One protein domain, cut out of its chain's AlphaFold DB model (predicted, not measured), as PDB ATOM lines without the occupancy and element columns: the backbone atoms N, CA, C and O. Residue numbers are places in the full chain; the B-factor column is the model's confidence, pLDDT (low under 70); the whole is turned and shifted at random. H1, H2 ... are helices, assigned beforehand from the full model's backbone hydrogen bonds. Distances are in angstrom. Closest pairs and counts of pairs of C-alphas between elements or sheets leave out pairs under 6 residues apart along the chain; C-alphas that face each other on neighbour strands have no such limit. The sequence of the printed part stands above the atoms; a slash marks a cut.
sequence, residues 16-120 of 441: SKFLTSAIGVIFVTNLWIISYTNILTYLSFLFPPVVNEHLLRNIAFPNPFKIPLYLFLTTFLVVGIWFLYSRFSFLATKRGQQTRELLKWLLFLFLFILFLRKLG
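AT A GLANCE: This is residues 16 to 120 of the 441 residues of an uncharacterized protein of Candidatus Roizmanbacteria bacterium RIFCSPHIGHO2_12_FULL_39_8 (UniProt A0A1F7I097). Three long helices make a loose, elongated frame: H1 lies between H2 and H4, which cross it on opposite sides and stay apart from each other. A long loop leads from H1 back to H2, with residues 53 to 58 sticking out at one end, and the short H3 makes the corner between H2 and H4 at the other end. The printed part has 105 residues, with four named helices in the order H1, H2, H3, H4 and no named strand, and its class is all helix. It is only just loose, close to extended, with a radius of gyration of the C-alphas of 19.1 A, and spans 65 by 35 by 23 A.

IN THESE COORDINATES: H1, residues 16 to 46, begins at C-alpha 16 (24.395, -23.111, -49.827) and is 44.9 A long. H2, residues 66 to 87, begins at C-alpha 66 (51.742, -26.823, -25.800) and is 31.6 A long. H3 is residues 89 to 92. H4, residues 94 to 118, is 36.7 A long and ends at C-alpha 118 (49.323, -15.427, -45.354).

HOW THE PARTS SIT: H1 touches H2 with its residues 32 to 40 alone, closest at the C-alphas of Leu 40 and Lys 66, 6.6 A. They form a helical hairpin, opposite ways at a steep tilt of 39 degrees. Residues 20 to 27 of H1 touch residues 104 to 111 of H4, closest at the C-alphas of Ile 23 and Phe 108, 6.5 A. These two run the same way at a steep tilt of 49 degrees. H3 and H4 only just touch, with 3 pairs of C-alphas within 8 A, and only at the corner; the closest C-alphas are those of Leu 91 and Gln 97, 6.9 A. H2 and H3 meet only through their link. Every O i to N i+4 pair is within hydrogen-bond range in H1 and H2, and 20 of 21 are in H4; H3 is too short for such a pair.

THE WHOLE: The C-alphas farthest apart are those of Leu 56 and Lys 94, 65.6 A. The printed part has no cut. The link from H1 to H2, 19 residues, is long. Mean pLDDT of the printed part is 75.2; it is under 70 at residues 16 to 21, 51 to 62, 86 to 100 and 119 to 120.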
ATOM      1  N   SER A  16      24.355 -24.319 -50.657       63.53
ATOM      2  CA  SER A  16      24.395 -23.111 -49.827       63.53
ATOM      3  C   SER A  16      24.526 -23.451 -48.338       63.53
ATOM      4  O   SER A  16      25.368 -22.876 -47.647       63.53
ATOM      5  N   LYS A  17      23.764 -24.440 -47.841       63.59
ATOM      6  CA  LYS A  17      23.893 -24.955 -46.465       63.59
ATOM      7  C   LYS A  17      25.291 -25.529 -46.215       63.59
ATOM      8  O   LYS A  17      25.898 -25.203 -45.196       63.59
ATOM      9  N   PHE A  18      25.826 -26.308 -47.158       62.88
ATOM     10  CA  PHE A  18      27.186 -26.847 -47.083       62.88
ATOM     11  C   PHE A  18      28.254 -25.745 -47.052       62.88
ATOM     12  O   PHE A  18      29.073 -25.731 -46.140       62.88
ATOM     13  N   LEU A  19      28.212 -24.785 -47.980       66.44
ATOM     14  CA  LEU A  19      29.149 -23.656 -48.047       66.44
ATOM     15  C   LEU A  19      29.119 -22.815 -46.773       66.44
ATOM     16  O   LEU A  19      30.160 -22.423 -46.259       66.44
ATOM     17  N   THR A  20      27.927 -22.571 -46.232       69.25
ATOM     18  CA  THR A  20      27.763 -21.809 -44.989       69.25
ATOM     19  C   THR A  20      28.384 -22.554 -43.807       69.25
ATOM     20  O   THR A  20      29.088 -21.952 -42.999       69.25
ATOM     21  N   SER A  21      28.182 -23.874 -43.730       68.44
ATOM     22  CA  SER A  21      28.837 -24.714 -42.724       68.44
ATOM     23  C   SER A  21      30.355 -24.736 -42.907       68.44
ATOM     24  O   SER A  21      31.078 -24.648 -41.923       68.44
ATOM     25  N   ALA A  22      30.844 -24.829 -44.146       72.75
ATOM     26  CA  ALA A  22      32.271 -24.859 -44.448       72.75
ATOM     27  C   ALA A  22      32.963 -23.547 -44.053       72.75
ATOM     28  O   ALA A  22      33.975 -23.587 -43.363       72.75
ATOM     29  N   ILE A  23      32.387 -22.393 -44.410       77.88
ATOM     30  CA  ILE A  23      32.900 -21.068 -44.017       77.88
ATOM     31  C   ILE A  23      32.957 -20.947 -42.491       77.88
ATOM     32  O   ILE A  23      33.973 -20.524 -41.949       77.88
ATOM     33  N   GLY A  24      31.895 -21.366 -41.792       76.81
ATOM     34  CA  GLY A  24      31.856 -21.348 -40.330       76.81
ATOM     35  C   GLY A  24      32.939 -22.226 -39.698       76.81
ATOM     36  O   GLY A  24      33.645 -21.774 -38.801       76.81
ATOM     37  N   VAL A  25      33.114 -23.454 -40.196       78.88
ATOM     38  CA  VAL A  25      34.159 -24.372 -39.716       78.88
ATOM     39  C   VAL A  25      35.548 -23.788 -39.966       78.88
ATOM     40  O   VAL A  25      36.332 -23.696 -39.029       78.88
ATOM     41  N   ILE A  26      35.836 -23.325 -41.186       82.25
ATOM     42  CA  ILE A  26      37.140 -22.741 -41.538       82.25
ATOM     43  C   ILE A  26      37.437 -21.519 -40.664       82.25
ATOM     44  O   ILE A  26      38.564 -21.369 -40.194       82.25
ATOM     45  N   PHE A  27      36.443 -20.666 -40.410       83.69
ATOM     46  CA  PHE A  27      36.592 -19.515 -39.525       83.69
ATOM     47  C   PHE A  27      36.958 -19.927 -38.100       83.69
ATOM     48  O   PHE A  27      37.968 -19.462 -37.577       83.69
ATOM     49  N   VAL A  28      36.185 -20.831 -37.493       82.19
ATOM     50  CA  VAL A  28      36.444 -21.318 -36.130       82.19
ATOM     51  C   VAL A  28      37.815 -21.982 -36.038       82.19
ATOM     52  O   VAL A  28      38.555 -21.724 -35.091       82.19
ATOM     53  N   THR A  29      38.184 -22.800 -37.025       84.38
ATOM     54  CA  THR A  29      39.499 -23.444 -37.072       84.38
ATOM     55  C   THR A  29      40.620 -22.411 -37.155       84.38
ATOM     56  O   THR A  29      41.574 -22.500 -36.391       84.38
ATOM     57  N   ASN A  30      40.508 -21.395 -38.017       87.19
ATOM     58  CA  ASN A  30      41.522 -20.339 -38.108       87.19
ATOM     59  C   ASN A  30      41.601 -19.506 -36.825       87.19
ATOM     60  O   ASN A  30      42.700 -19.215 -36.361       87.19
ATOM     61  N   LEU A  31      40.460 -19.172 -36.217       86.69
ATOM     62  CA  LEU A  31      40.417 -18.470 -34.936       86.69
ATOM     63  C   LEU A  31      41.138 -19.272 -33.845       86.69
ATOM     64  O   LEU A  31      41.955 -18.714 -33.113       86.69
ATOM     65  N   TRP A  32      40.878 -20.581 -33.771       90.31
ATOM     66  CA  TRP A  32      41.573 -21.488 -32.860       90.31
ATOM     67  C   TRP A  32      43.085 -21.496 -33.115       90.31
ATOM     68  O   TRP A  32      43.845 -21.298 -32.172       90.31
ATOM     69  N   ILE A  33      43.526 -21.648 -34.373       87.94
ATOM     70  CA  ILE A  33      44.953 -21.684 -34.743       87.94
ATOM     71  C   ILE A  33      45.654 -20.383 -34.337       87.94
ATOM     72  O   ILE A  33      46.716 -20.423 -33.717       87.94
ATOM     73  N   ILE A  34      45.071 -19.229 -34.668       89.12
ATOM     74  CA  ILE A  34      45.650 -17.912 -34.365       89.12
ATOM     75  C   ILE A  34      45.737 -17.706 -32.851       89.12
ATOM     76  O   ILE A  34      46.767 -17.268 -32.345       89.12
ATOM     77  N   SER A  35      44.679 -18.063 -32.122       91.06
ATOM     78  CA  SER A  35      44.647 -17.938 -30.661       91.06
ATOM     79  C   SER A  35      45.689 -18.848 -30.016       91.06
ATOM     80  O   SER A  35      46.482 -18.397 -29.198       91.06
ATOM     81  N   TYR A  36      45.732 -20.115 -30.432       93.00
ATOM     82  CA  TYR A  36      46.685 -21.101 -29.938       93.00
ATOM     83  C   TYR A  36      48.129 -20.673 -30.190       93.00
ATOM     84  O   TYR A  36      48.930 -20.672 -29.262       93.00
ATOM     85  N   THR A  37      48.459 -20.272 -31.419       90.06
ATOM     86  CA  THR A  37      49.826 -19.865 -31.777       90.06
ATOM     87  C   THR A  37      50.266 -18.621 -31.013       90.06
ATOM     88  O   THR A  37      51.313 -18.660 -30.376       90.06
ATOM     89  N   ASN A  38      49.454 -17.562 -30.979       92.81
ATOM     90  CA  ASN A  38      49.814 -16.322 -30.286       92.81
ATOM     91  C   ASN A  38      49.934 -16.509 -28.768       92.81
ATOM     92  O   ASN A  38      50.902 -16.041 -28.170       92.81
ATOM     93  N   ILE A  39      48.981 -17.212 -28.141       93.69
ATOM     94  CA  ILE A  39      49.019 -17.471 -26.695       93.69
ATOM     95  C   ILE A  39      50.203 -18.379 -26.359       93.69
ATOM     96  O   ILE A  39      50.906 -18.117 -25.388       93.69
ATOM     97  N   LEU A  40      50.467 -19.414 -27.166       91.94
ATOM     98  CA  LEU A  40      51.616 -20.288 -26.948       91.94
ATOM     99  C   LEU A  40      52.923 -19.506 -27.051       91.94
ATOM    100  O   LEU A  40      53.766 -19.654 -26.175       91.94
ATOM    101  N   THR A  41      53.097 -18.664 -28.072       89.88
ATOM    102  CA  THR A  41      54.292 -17.821 -28.216       89.88
ATOM    103  C   THR A  41      54.465 -16.901 -27.012       89.88
ATOM    104  O   THR A  41      55.559 -16.838 -26.459       89.88
ATOM    105  N   TYR A  42      53.391 -16.256 -26.553       92.50
ATOM    106  CA  TYR A  42      53.423 -15.396 -25.371       92.50
ATOM    107  C   TYR A  42      53.791 -16.165 -24.090       92.50
ATOM    108  O   TYR A  42      54.681 -15.750 -23.353       92.50
ATOM    109  N   LEU A  43      53.171 -17.325 -23.849       90.44
ATOM    110  CA  LEU A  43      53.487 -18.173 -22.695       90.44
ATOM    111  C   LEU A  43      54.918 -18.709 -22.753       90.44
ATOM    112  O   LEU A  43      55.593 -18.733 -21.736       90.44
ATOM    113  N   SER A  44      55.392 -19.095 -23.938       87.38
ATOM    114  CA  SER A  44      56.763 -19.588 -24.137       87.38
ATOM    115  C   SER A  44      57.803 -18.494 -23.937       87.38
ATOM    116  O   SER A  44      58.926 -18.789 -23.550       87.38
ATOM    117  N   PHE A  45      57.444 -17.242 -24.225       88.31
ATOM    118  CA  PHE A  45      58.292 -16.090 -23.955       88.31
ATOM    119  C   PHE A  45      58.410 -15.825 -22.447       88.31
ATOM    120  O   PHE A  45      59.510 -15.604 -21.955       88.31
ATOM    121  N   LEU A  46      57.296 -15.889 -21.708       90.25
ATOM    122  CA  LEU A  46      57.292 -15.695 -20.251       90.25
ATOM    123  C   LEU A  46      57.903 -16.874 -19.481       90.25
ATOM    124  O   LEU A  46      58.522 -16.683 -18.438       90.25
ATOM    125  N   PHE A  47      57.709 -18.087 -19.989       87.69
ATOM    126  CA  PHE A  47      58.099 -19.341 -19.356       87.69
ATOM    127  C   PHE A  47      58.822 -20.213 -20.393       87.69
ATOM    128  O   PHE A  47      58.207 -21.099 -21.005       87.69
ATOM    129  N   PRO A  48      60.114 -19.939 -20.645       81.44
ATOM    130  CA  PRO A  48      60.868 -20.643 -21.669       81.44
ATOM    131  C   PRO A  48      60.957 -22.147 -21.363       81.44
ATOM    132  O   PRO A  48      61.043 -22.542 -20.197       81.44
ATOM    133  N   PRO A  49      60.924 -23.008 -22.397       74.50
ATOM    134  CA  PRO A  49      61.066 -24.445 -22.213       74.50
ATOM    135  C   PRO A  49      62.434 -24.765 -21.601       74.50
ATOM    136  O   PRO A  49      63.468 -24.336 -22.112       74.50
ATOM    137  N   VAL A  50      62.431 -25.537 -20.514       71.38
ATOM    138  CA  VAL A  50      63.651 -25.981 -19.831       71.38
ATOM    139  C   VAL A  50      64.200 -27.218 -20.544       71.38
ATOM    140  O   VAL A  50      63.456 -28.158 -20.833       71.38
ATOM    141  N   VAL A  51      65.499 -27.211 -20.848       63.66
ATOM    142  CA  VAL A  51      66.191 -28.335 -21.493       63.66
ATOM    143  C   VAL A  51      66.551 -29.371 -20.437       63.66
ATOM    144  O   VAL A  51      67.127 -29.033 -19.407       63.66
ATOM    145  N   ASN A  52      66.230 -30.639 -20.698       60.28
ATOM    146  CA  ASN A  52      66.737 -31.734 -19.883       60.28
ATOM    147  C   ASN A  52      68.103 -32.173 -20.428       60.28
ATOM    148  O   ASN A  52      68.168 -32.832 -21.465       60.28
ATOM    149  N   GLU A  53      69.180 -31.808 -19.731       58.84
ATOM    150  CA  GLU A  53      70.566 -32.115 -20.121       58.84
ATOM    151  C   GLU A  53      70.885 -33.620 -20.115       58.84
ATOM    152  O   GLU A  53      71.871 -34.050 -20.706       58.84
ATOM    153  N   HIS A  54      70.036 -34.452 -19.501       53.91
ATOM    154  CA  HIS A  54      70.208 -35.909 -19.471       53.91
ATOM    155  C   HIS A  54      69.858 -36.613 -20.794       53.91
ATOM    156  O   HIS A  54      69.932 -37.840 -20.889       53.91
ATOM    157  N   LEU A  55      69.453 -35.868 -21.821       50.22
ATOM    158  CA  LEU A  55      69.155 -36.402 -23.142       50.22
ATOM    159  C   LEU A  55      70.419 -36.488 -24.007       50.22
ATOM    160  O   LEU A  55      71.080 -35.488 -24.252       50.22
ATOM    161  N   LEU A  56      70.676 -37.671 -24.586       44.62
ATOM    162  CA  LEU A  56      71.755 -37.944 -25.562       44.62
ATOM    163  C   LEU A  56      71.781 -36.976 -26.760       44.62
ATOM    164  O   LEU A  56      72.757 -36.915 -27.507       44.62
ATOM    165  N   ARG A  57      70.689 -36.243 -26.981       47.84
ATOM    166  CA  ARG A  57      70.565 -35.248 -28.034       47.84
ATOM    167  C   ARG A  57      69.551 -34.192 -27.568       47.84
ATOM    168  O   ARG A  57      68.384 -34.521 -27.349       47.84
ATOM    169  N   ASN A  58      69.979 -32.932 -27.442       50.84
ATOM    170  CA  ASN A  58      69.144 -31.766 -27.092       50.84
ATOM    171  C   ASN A  58      68.173 -31.387 -28.234       50.84
ATOM    172  O   ASN A  58      68.179 -30.263 -28.727       50.84
ATOM    173  N   ILE A  59      67.376 -32.339 -28.726       48.25
ATOM    174  CA  ILE A  59      66.425 -32.124 -29.835       48.25
ATOM    175  C   ILE A  59      65.010 -31.829 -29.329       48.25
ATOM    176  O   ILE A  59      64.163 -31.371 -30.094       48.25
ATOM    177  N   ALA A  60      64.721 -32.132 -28.063       52.03
ATOM    178  CA  ALA A  60      63.399 -31.961 -27.485       52.03
ATOM    179  C   ALA A  60      63.392 -30.752 -26.545       52.03
ATOM    180  O   ALA A  60      64.021 -30.767 -25.494       52.03
ATOM    181  N   PHE A  61      62.634 -29.725 -26.930       62.72
ATOM    182  CA  PHE A  61      62.305 -28.573 -26.093       62.72
ATOM    183  C   PHE A  61      60.853 -28.736 -25.628       62.72
ATOM    184  O   PHE A  61      59.939 -28.219 -26.286       62.72
ATOM    185  N   PRO A  62      60.592 -29.546 -24.582       64.94
ATOM    186  CA  PRO A  62      59.236 -29.799 -24.128       64.94
ATOM    187  C   PRO A  62      58.627 -28.487 -23.639       64.94
ATOM    188  O   PRO A  62      58.997 -27.940 -22.606       64.94
ATOM    189  N   ASN A  63      57.690 -27.956 -24.417       72.94
ATOM    190  CA  ASN A  63      56.969 -26.754 -24.048       72.94
ATOM    191  C   ASN A  63      55.798 -27.142 -23.131       72.94
ATOM    192  O   ASN A  63      54.864 -27.801 -23.609       72.94
ATOM    193  N   PRO A  64      55.816 -26.732 -21.849       78.56
ATOM    194  CA  PRO A  64      54.845 -27.196 -20.861       78.56
ATOM    195  C   PRO A  64      53.413 -26.753 -21.182       78.56
ATOM    196  O   PRO A  64      52.459 -27.407 -20.772       78.56
ATOM    197  N   PHE A  65      53.238 -25.691 -21.974       85.75
ATOM    198  CA  PHE A  65      51.922 -25.158 -22.322       85.75
ATOM    199  C   PHE A  65      51.350 -25.744 -23.608       85.75
ATOM    200  O   PHE A  65      50.145 -25.657 -23.817       85.75
ATOM    201  N   LYS A  66      52.164 -26.377 -24.461       83.69
ATOM    202  CA  LYS A  66      51.742 -26.823 -25.800       83.69
ATOM    203  C   LYS A  66      50.508 -27.732 -25.759       83.69
ATOM    204  O   LYS A  66      49.513 -27.454 -26.421       83.69
ATOM    205  N   ILE A  67      50.554 -28.804 -24.967       82.56
ATOM    206  CA  ILE A  67      49.444 -29.768 -24.864       82.56
ATOM    207  C   ILE A  67      48.286 -29.215 -24.012       82.56
ATOM    208  O   ILE A  67      47.148 -29.255 -24.488       82.56
ATOM    209  N   PRO A  68      48.517 -28.658 -22.803       86.38
ATOM    210  CA  PRO A  68      47.428 -28.121 -21.986       86.38
ATOM    211  C   PRO A  68      46.646 -27.004 -22.683       86.38
ATOM    212  O   PRO A  68      45.416 -27.032 -22.682       86.38
ATOM    213  N   LEU A  69      47.335 -26.064 -23.341       89.12
ATOM    214  CA  LEU A  69      46.695 -24.967 -24.068       89.12
ATOM    215  C   LEU A  69      45.858 -25.483 -25.240       89.12
ATOM    216  O   LEU A  69      44.746 -25.000 -25.455       89.12
ATOM    217  N   TYR A  70      46.366 -26.479 -25.975       86.50
ATOM    218  CA  TYR A  70      45.629 -27.123 -27.062       86.50
ATOM    219  C   TYR A  70      44.294 -27.681 -26.556       86.50
ATOM    220  O   TYR A  70      43.237 -27.382 -27.119       86.50
ATOM    221  N   LEU A  71      44.329 -28.468 -25.475       84.50
ATOM    222  CA  LEU A  71      43.143 -29.098 -24.891       84.50
ATOM    223  C   LEU A  71      42.176 -28.058 -24.315       84.50
ATOM    224  O   LEU A  71      40.968 -28.148 -24.554       84.50
ATOM    225  N   PHE A  72      42.700 -27.048 -23.619       87.75
ATOM    226  CA  PHE A  72      41.907 -25.965 -23.046       87.75
ATOM    227  C   PHE A  72      41.176 -25.163 -24.124       87.75
ATOM    228  O   PHE A  72      39.952 -25.073 -24.084       87.75
ATOM    229  N   LEU A  73      41.889 -24.645 -25.134       88.19
ATOM    230  CA  LEU A  73      41.286 -23.855 -26.214       88.19
ATOM    231  C   LEU A  73      40.277 -24.665 -27.026       88.19
ATOM    232  O   LEU A  73      39.229 -24.142 -27.402       88.19
ATOM    233  N   THR A  74      40.576 -25.942 -27.287       84.81
ATOM    234  CA  THR A  74      39.648 -26.833 -27.994       84.81
ATOM    235  C   THR A  74      38.359 -27.003 -27.195       84.81
ATOM    236  O   THR A  74      37.269 -26.813 -27.732       84.81
ATOM    237  N   THR A  75      38.470 -27.296 -25.897       83.12
ATOM    238  CA  THR A  75      37.310 -27.464 -25.011       83.12
ATOM    239  C   THR A  75      36.516 -26.164 -24.892       83.12
ATOM    240  O   THR A  75      35.297 -26.175 -25.046       83.12
ATOM    241  N   PHE A  76      37.200 -25.036 -24.693       86.06
ATOM    242  CA  PHE A  76      36.587 -23.718 -24.572       86.06
ATOM    243  C   PHE A  76      35.799 -23.334 -25.829       86.06
ATOM    244  O   PHE A  76      34.643 -22.932 -25.721       86.06
ATOM    245  N   LEU A  77      36.369 -23.516 -27.026       84.62
ATOM    246  CA  LEU A  77      35.650 -23.249 -28.272       84.62
ATOM    247  C   LEU A  77      34.460 -24.181 -28.465       84.62
ATOM    248  O   LEU A  77      33.397 -23.713 -28.863       84.62
ATOM    249  N   VAL A  78      34.602 -25.477 -28.180       78.31
ATOM    250  CA  VAL A  78      33.490 -26.433 -28.308       78.31
ATOM    251  C   VAL A  78      32.334 -26.045 -27.383       78.31
ATOM    252  O   VAL A  78      31.187 -25.980 -27.829       78.31
ATOM    253  N   VAL A  79      32.628 -25.731 -26.118       80.12
ATOM    254  CA  VAL A  79      31.628 -25.274 -25.142       80.12
ATOM    255  C   VAL A  79      31.030 -23.932 -25.564       80.12
ATOM    256  O   VAL A  79      29.813 -23.771 -25.514       80.12
ATOM    257  N   GLY A  80      31.850 -22.995 -26.041       80.06
ATOM    258  CA  GLY A  80      31.404 -21.694 -26.537       80.06
ATOM    259  C   GLY A  80      30.460 -21.815 -27.734       80.06
ATOM    260  O   GLY A  80      29.389 -21.214 -27.735       80.06
ATOM    261  N   ILE A  81      30.795 -22.650 -28.720       76.56
ATOM    262  CA  ILE A  81      29.940 -22.927 -29.886       76.56
ATOM    263  C   ILE A  81      28.621 -23.558 -29.444       76.56
ATOM    264  O   ILE A  81      27.560 -23.147 -29.913       76.56
ATOM    265  N   TRP A  82      28.660 -24.528 -28.527       73.25
ATOM    266  CA  TRP A  82      27.454 -25.150 -27.982       73.25
ATOM    267  C   TRP A  82      26.576 -24.146 -27.219       73.25
ATOM    268  O   TRP A  82      25.357 -24.114 -27.403       73.25
ATOM    269  N   PHE A  83      27.182 -23.280 -26.405       75.94
ATOM    270  CA  PHE A  83      26.479 -22.231 -25.672       75.94
ATOM    271  C   PHE A  83      25.818 -21.226 -26.624       75.94
ATOM    272  O   PHE A  83      24.630 -20.930 -26.492       75.94
ATOM    273  N   LEU A  84      26.548 -20.766 -27.643       73.69
ATOM    274  CA  LEU A  84      26.005 -19.882 -28.676       73.69
ATOM    275  C   LEU A  84      24.862 -20.561 -29.441       73.69
ATOM    276  O   LEU A  84      23.801 -19.968 -29.620       73.69
ATOM    277  N   TYR A  85      25.027 -21.822 -29.839       70.25
ATOM    278  CA  TYR A  85      23.992 -22.566 -30.555       70.25
ATOM    279  C   TYR A  85      22.716 -22.759 -29.719       70.25
ATOM    280  O   TYR A  85      21.609 -22.609 -30.234       70.25
ATOM    281  N   SER A  86      22.856 -23.061 -28.426       68.81
ATOM    282  CA  SER A  86      21.717 -23.287 -27.526       68.81
ATOM    283  C   SER A  86      20.955 -22.007 -27.165       68.81
ATOM    284  O   SER A  86      19.744 -22.065 -26.952       68.81
ATOM    285  N   ARG A  87      21.625 -20.847 -27.128       67.31
ATOM    286  CA  ARG A  87      21.010 -19.552 -26.789       67.31
ATOM    287  C   ARG A  87      20.477 -18.773 -27.993       67.31
ATOM    288  O   ARG A  87      19.476 -18.078 -27.852       67.31
ATOM    289  N   PHE A  88      21.097 -18.889 -29.169       63.50
ATOM    290  CA  PHE A  88      20.768 -18.074 -30.349       63.50
ATOM    291  C   PHE A  88      19.841 -18.768 -31.367       63.50
ATOM    292  O   PHE A  88      19.904 -18.496 -32.568       63.50
ATOM    293  N   SER A  89      18.905 -19.606 -30.908       54.72
ATOM    294  CA  SER A  89      17.862 -20.202 -31.767       54.72
ATOM    295  C   SER A  89      16.924 -19.163 -32.423       54.72
ATOM    296  O   SER A  89      16.243 -19.469 -33.401       54.72
ATOM    297  N   PHE A  90      16.944 -17.907 -31.952       49.16
ATOM    298  CA  PHE A  90      16.174 -16.764 -32.472       49.16
ATOM    299  C   PHE A  90      16.554 -16.320 -33.905       49.16
ATOM    300  O   PHE A  90      15.760 -15.671 -34.595       49.16
ATOM    301  N   LEU A  91      17.728 -16.721 -34.413       52.56
ATOM    302  CA  LEU A  91      18.163 -16.448 -35.796       52.56
ATOM    303  C   LEU A  91      17.343 -17.194 -36.874       52.56
ATOM    304  O   LEU A  91      17.574 -16.993 -38.064       52.56
ATOM    305  N   ALA A  92      16.372 -18.026 -36.483       51.62
ATOM    306  CA  ALA A  92      15.447 -18.719 -37.385       51.62
ATOM    307  C   ALA A  92      14.297 -17.837 -37.930       51.62
ATOM    308  O   ALA A  92      13.482 -18.303 -38.724       51.62
ATOM    309  N   THR A  93      14.205 -16.570 -37.519       56.59
ATOM    310  CA  THR A  93      13.205 -15.611 -38.023       56.59
ATOM    311  C   THR A  93      13.592 -15.043 -39.401       56.59
ATOM    312  O   THR A  93      14.770 -14.980 -39.745       56.59
ATOM    313  N   LYS A  94      12.623 -14.557 -40.201       55.31
ATOM    314  CA  LYS A  94      12.884 -13.941 -41.531       55.31
ATOM    315  C   LYS A  94      13.932 -12.813 -41.485       55.31
ATOM    316  O   LYS A  94      14.746 -12.700 -42.395       55.31
ATOM    317  N   ARG A  95      13.950 -12.015 -40.410       54.59
ATOM    318  CA  ARG A  95      14.952 -10.955 -40.170       54.59
ATOM    319  C   ARG A  95      16.333 -11.537 -39.822       54.59
ATOM    320  O   ARG A  95      17.346 -10.978 -40.226       54.59
ATOM    321  N   GLY A  96      16.359 -12.694 -39.156       59.62
ATOM    322  CA  GLY A  96      17.551 -13.510 -38.902       59.62
ATOM    323  C   GLY A  96      18.183 -14.116 -40.162       59.62
ATOM    324  O   GLY A  96      19.386 -14.358 -40.199       59.62
ATOM    325  N   GLN A  97      17.405 -14.314 -41.231       63.84
ATOM    326  CA  GLN A  97      17.923 -14.864 -42.487       63.84
ATOM    327  C   GLN A  97      18.770 -13.851 -43.272       63.84
ATOM    328  O   GLN A  97      19.804 -14.221 -43.826       63.84
ATOM    329  N   GLN A  98      18.391 -12.570 -43.266       64.50
ATOM    330  CA  GLN A  98      19.165 -11.509 -43.923       64.50
ATOM    331  C   GLN A  98      20.473 -11.204 -43.173       64.50
ATOM    332  O   GLN A  98      21.529 -11.087 -43.796       64.50
ATOM    333  N   THR A  99      20.441 -11.157 -41.837       66.12
ATOM    334  CA  THR A  99      21.655 -11.006 -41.014       66.12
ATOM    335  C   THR A  99      22.600 -12.200 -41.141       66.12
ATOM    336  O   THR A  99      23.815 -12.017 -41.124       66.12
ATOM    337  N   ARG A 100      22.077 -13.416 -41.341       69.81
ATOM    338  CA  ARG A 100      22.886 -14.622 -41.572       69.81
ATOM    339  C   ARG A 100      23.665 -14.584 -42.888       69.81
ATOM    340  O   ARG A 100      24.827 -14.986 -42.905       69.81
ATOM    341  N   GLU A 101      23.057 -14.108 -43.974       72.69
ATOM    342  CA  GLU A 101      23.764 -13.953 -45.255       72.69
ATOM    343  C   GLU A 101      24.830 -12.853 -45.178       72.69
ATOM    344  O   GLU A 101      25.947 -13.049 -45.652       72.69
ATOM    345  N   LEU A 102      24.541 -11.732 -44.508       77.88
ATOM    346  CA  LEU A 102      25.530 -10.669 -44.299       77.88
ATOM    347  C   LEU A 102      26.721 -11.164 -43.461       77.88
ATOM    348  O   LEU A 102      27.872 -10.973 -43.848       77.88
ATOM    349  N   LEU A 103      26.456 -11.882 -42.363       77.06
ATOM    350  CA  LEU A 103      27.495 -12.498 -41.533       77.06
ATOM    351  C   LEU A 103      28.358 -13.480 -42.336       77.06
ATOM    352  O   LEU A 103      29.576 -13.481 -42.202       77.06
ATOM    353  N   LYS A 104      27.750 -14.297 -43.200       78.50
ATOM    354  CA  LYS A 104      28.470 -15.240 -44.065       78.50
ATOM    355  C   LYS A 104      29.452 -14.527 -44.996       78.50
ATOM    356  O   LYS A 104      30.591 -14.973 -45.113       78.50
ATOM    357  N   TRP A 105      29.033 -13.434 -45.635       80.44
ATOM    358  CA  TRP A 105      29.915 -12.641 -46.492       80.44
ATOM    359  C   TRP A 105      31.039 -11.968 -45.707       80.44
ATOM    360  O   TRP A 105      32.177 -11.986 -46.167       80.44
ATOM    361  N   LEU A 106      30.761 -11.458 -44.504       84.12
ATOM    362  CA  LEU A 106      31.793 -10.908 -43.621       84.12
ATOM    363  C   LEU A 106      32.817 -11.967 -43.197       84.12
ATOM    364  O   LEU A 106      34.017 -11.715 -43.259       84.12
ATOM    365  N   LEU A 107      32.363 -13.166 -42.813       85.12
ATOM    366  CA  LEU A 107      33.247 -14.283 -42.463       85.12
ATOM    367  C   LEU A 107      34.099 -14.716 -43.658       85.12
ATOM    368  O   LEU A 107      35.295 -14.950 -43.508       85.12
ATOM    369  N   PHE A 108      33.497 -14.798 -44.845       84.12
ATOM    370  CA  PHE A 108      34.227 -15.092 -46.072       84.12
ATOM    371  C   PHE A 108      35.277 -14.018 -46.370       84.12
ATOM    372  O   PHE A 108      36.427 -14.361 -46.623       84.12
ATOM    373  N   LEU A 109      34.913 -12.736 -46.293       86.81
ATOM    374  CA  LEU A 109      35.830 -11.625 -46.531       86.81
ATOM    375  C   LEU A 109      36.991 -11.639 -45.531       86.81
ATOM    376  O   LEU A 109      38.142 -11.508 -45.935       86.81
ATOM    377  N   PHE A 110      36.710 -11.868 -44.246       85.56
ATOM    378  CA  PHE A 110      37.738 -12.027 -43.220       85.56
ATOM    379  C   PHE A 110      38.698 -13.173 -43.557       85.56
ATOM    380  O   PHE A 110      39.913 -12.986 -43.539       85.56
ATOM    381  N   LEU A 111      38.165 -14.349 -43.905       86.50
ATOM    382  CA  LEU A 111      38.968 -15.507 -44.295       86.50
ATOM    383  C   LEU A 111      39.786 -15.245 -45.560       86.50
ATOM    384  O   LEU A 111      40.932 -15.676 -45.640       86.50
ATOM    385  N   PHE A 112      39.222 -14.527 -46.525       83.38
ATOM    386  CA  PHE A 112      39.898 -14.167 -47.762       83.38
ATOM    387  C   PHE A 112      41.048 -13.184 -47.513       83.38
ATOM    388  O   PHE A 112      42.149 -13.395 -48.010       83.38
ATOM    389  N   ILE A 113      40.839 -12.163 -46.678       85.25
ATOM    390  CA  ILE A 113      41.896 -11.229 -46.264       85.25
ATOM    391  C   ILE A 113      42.988 -11.963 -45.480       85.25
ATOM    392  O   ILE A 113      44.174 -11.758 -45.734       85.25
ATOM    393  N   LEU A 114      42.604 -12.839 -44.544       83.62
ATOM    394  CA  LEU A 114      43.549 -13.663 -43.791       83.62
ATOM    395  C   LEU A 114      44.386 -14.534 -44.734       83.62
ATOM    396  O   LEU A 114      45.607 -14.589 -44.591       83.62
ATOM    397  N   PHE A 115      43.731 -15.177 -45.703       79.62
ATOM    398  CA  PHE A 115      44.377 -15.970 -46.737       79.62
ATOM    399  C   PHE A 115      45.377 -15.126 -47.528       79.62
ATOM    400  O   PHE A 115      46.544 -15.488 -47.554       79.62
ATOM    401  N   LEU A 116      44.971 -13.973 -48.074       79.31
ATOM    402  CA  LEU A 116      45.861 -13.079 -48.824       79.31
ATOM    403  C   LEU A 116      47.062 -12.607 -47.992       79.31
ATOM    404  O   LEU A 116      48.182 -12.605 -48.486       79.31
ATOM    405  N   ARG A 117      46.863 -12.268 -46.712       78.62
ATOM    406  CA  ARG A 117      47.955 -11.848 -45.815       78.62
ATOM    407  C   ARG A 117      48.952 -12.976 -45.523       78.62
ATOM    408  O   ARG A 117      50.102 -12.708 -45.184       78.62
ATOM    409  N   LYS A 118      48.499 -14.228 -45.573       73.00
ATOM    410  CA  LYS A 118      49.323 -15.427 -45.354       73.00
ATOM    411  C   LYS A 118      49.795 -16.071 -46.656       73.00
ATOM    412  O   LYS A 118      50.588 -17.008 -46.597       73.00
ATOM    413  N   LEU A 119      49.337 -15.571 -47.804       64.75
ATOM    414  CA  LEU A 119      49.755 -15.996 -49.127       64.75
ATOM    415  C   LEU A 119      51.171 -15.457 -49.369       64.75
ATOM    416  O   LEU A 119      51.362 -14.350 -49.862       64.75
ATOM    417  N   GLY A 120      52.167 -16.220 -48.925       63.34
ATOM    418  CA  GLY A 120      53.562 -15.989 -49.291       63.34
ATOM    419  C   GLY A 120      53.813 -16.286 -50.776       63.34
ATOM    420  O   GLY A 120      52.882 -16.652 -51.501       63.34
TER     421      GLY A 120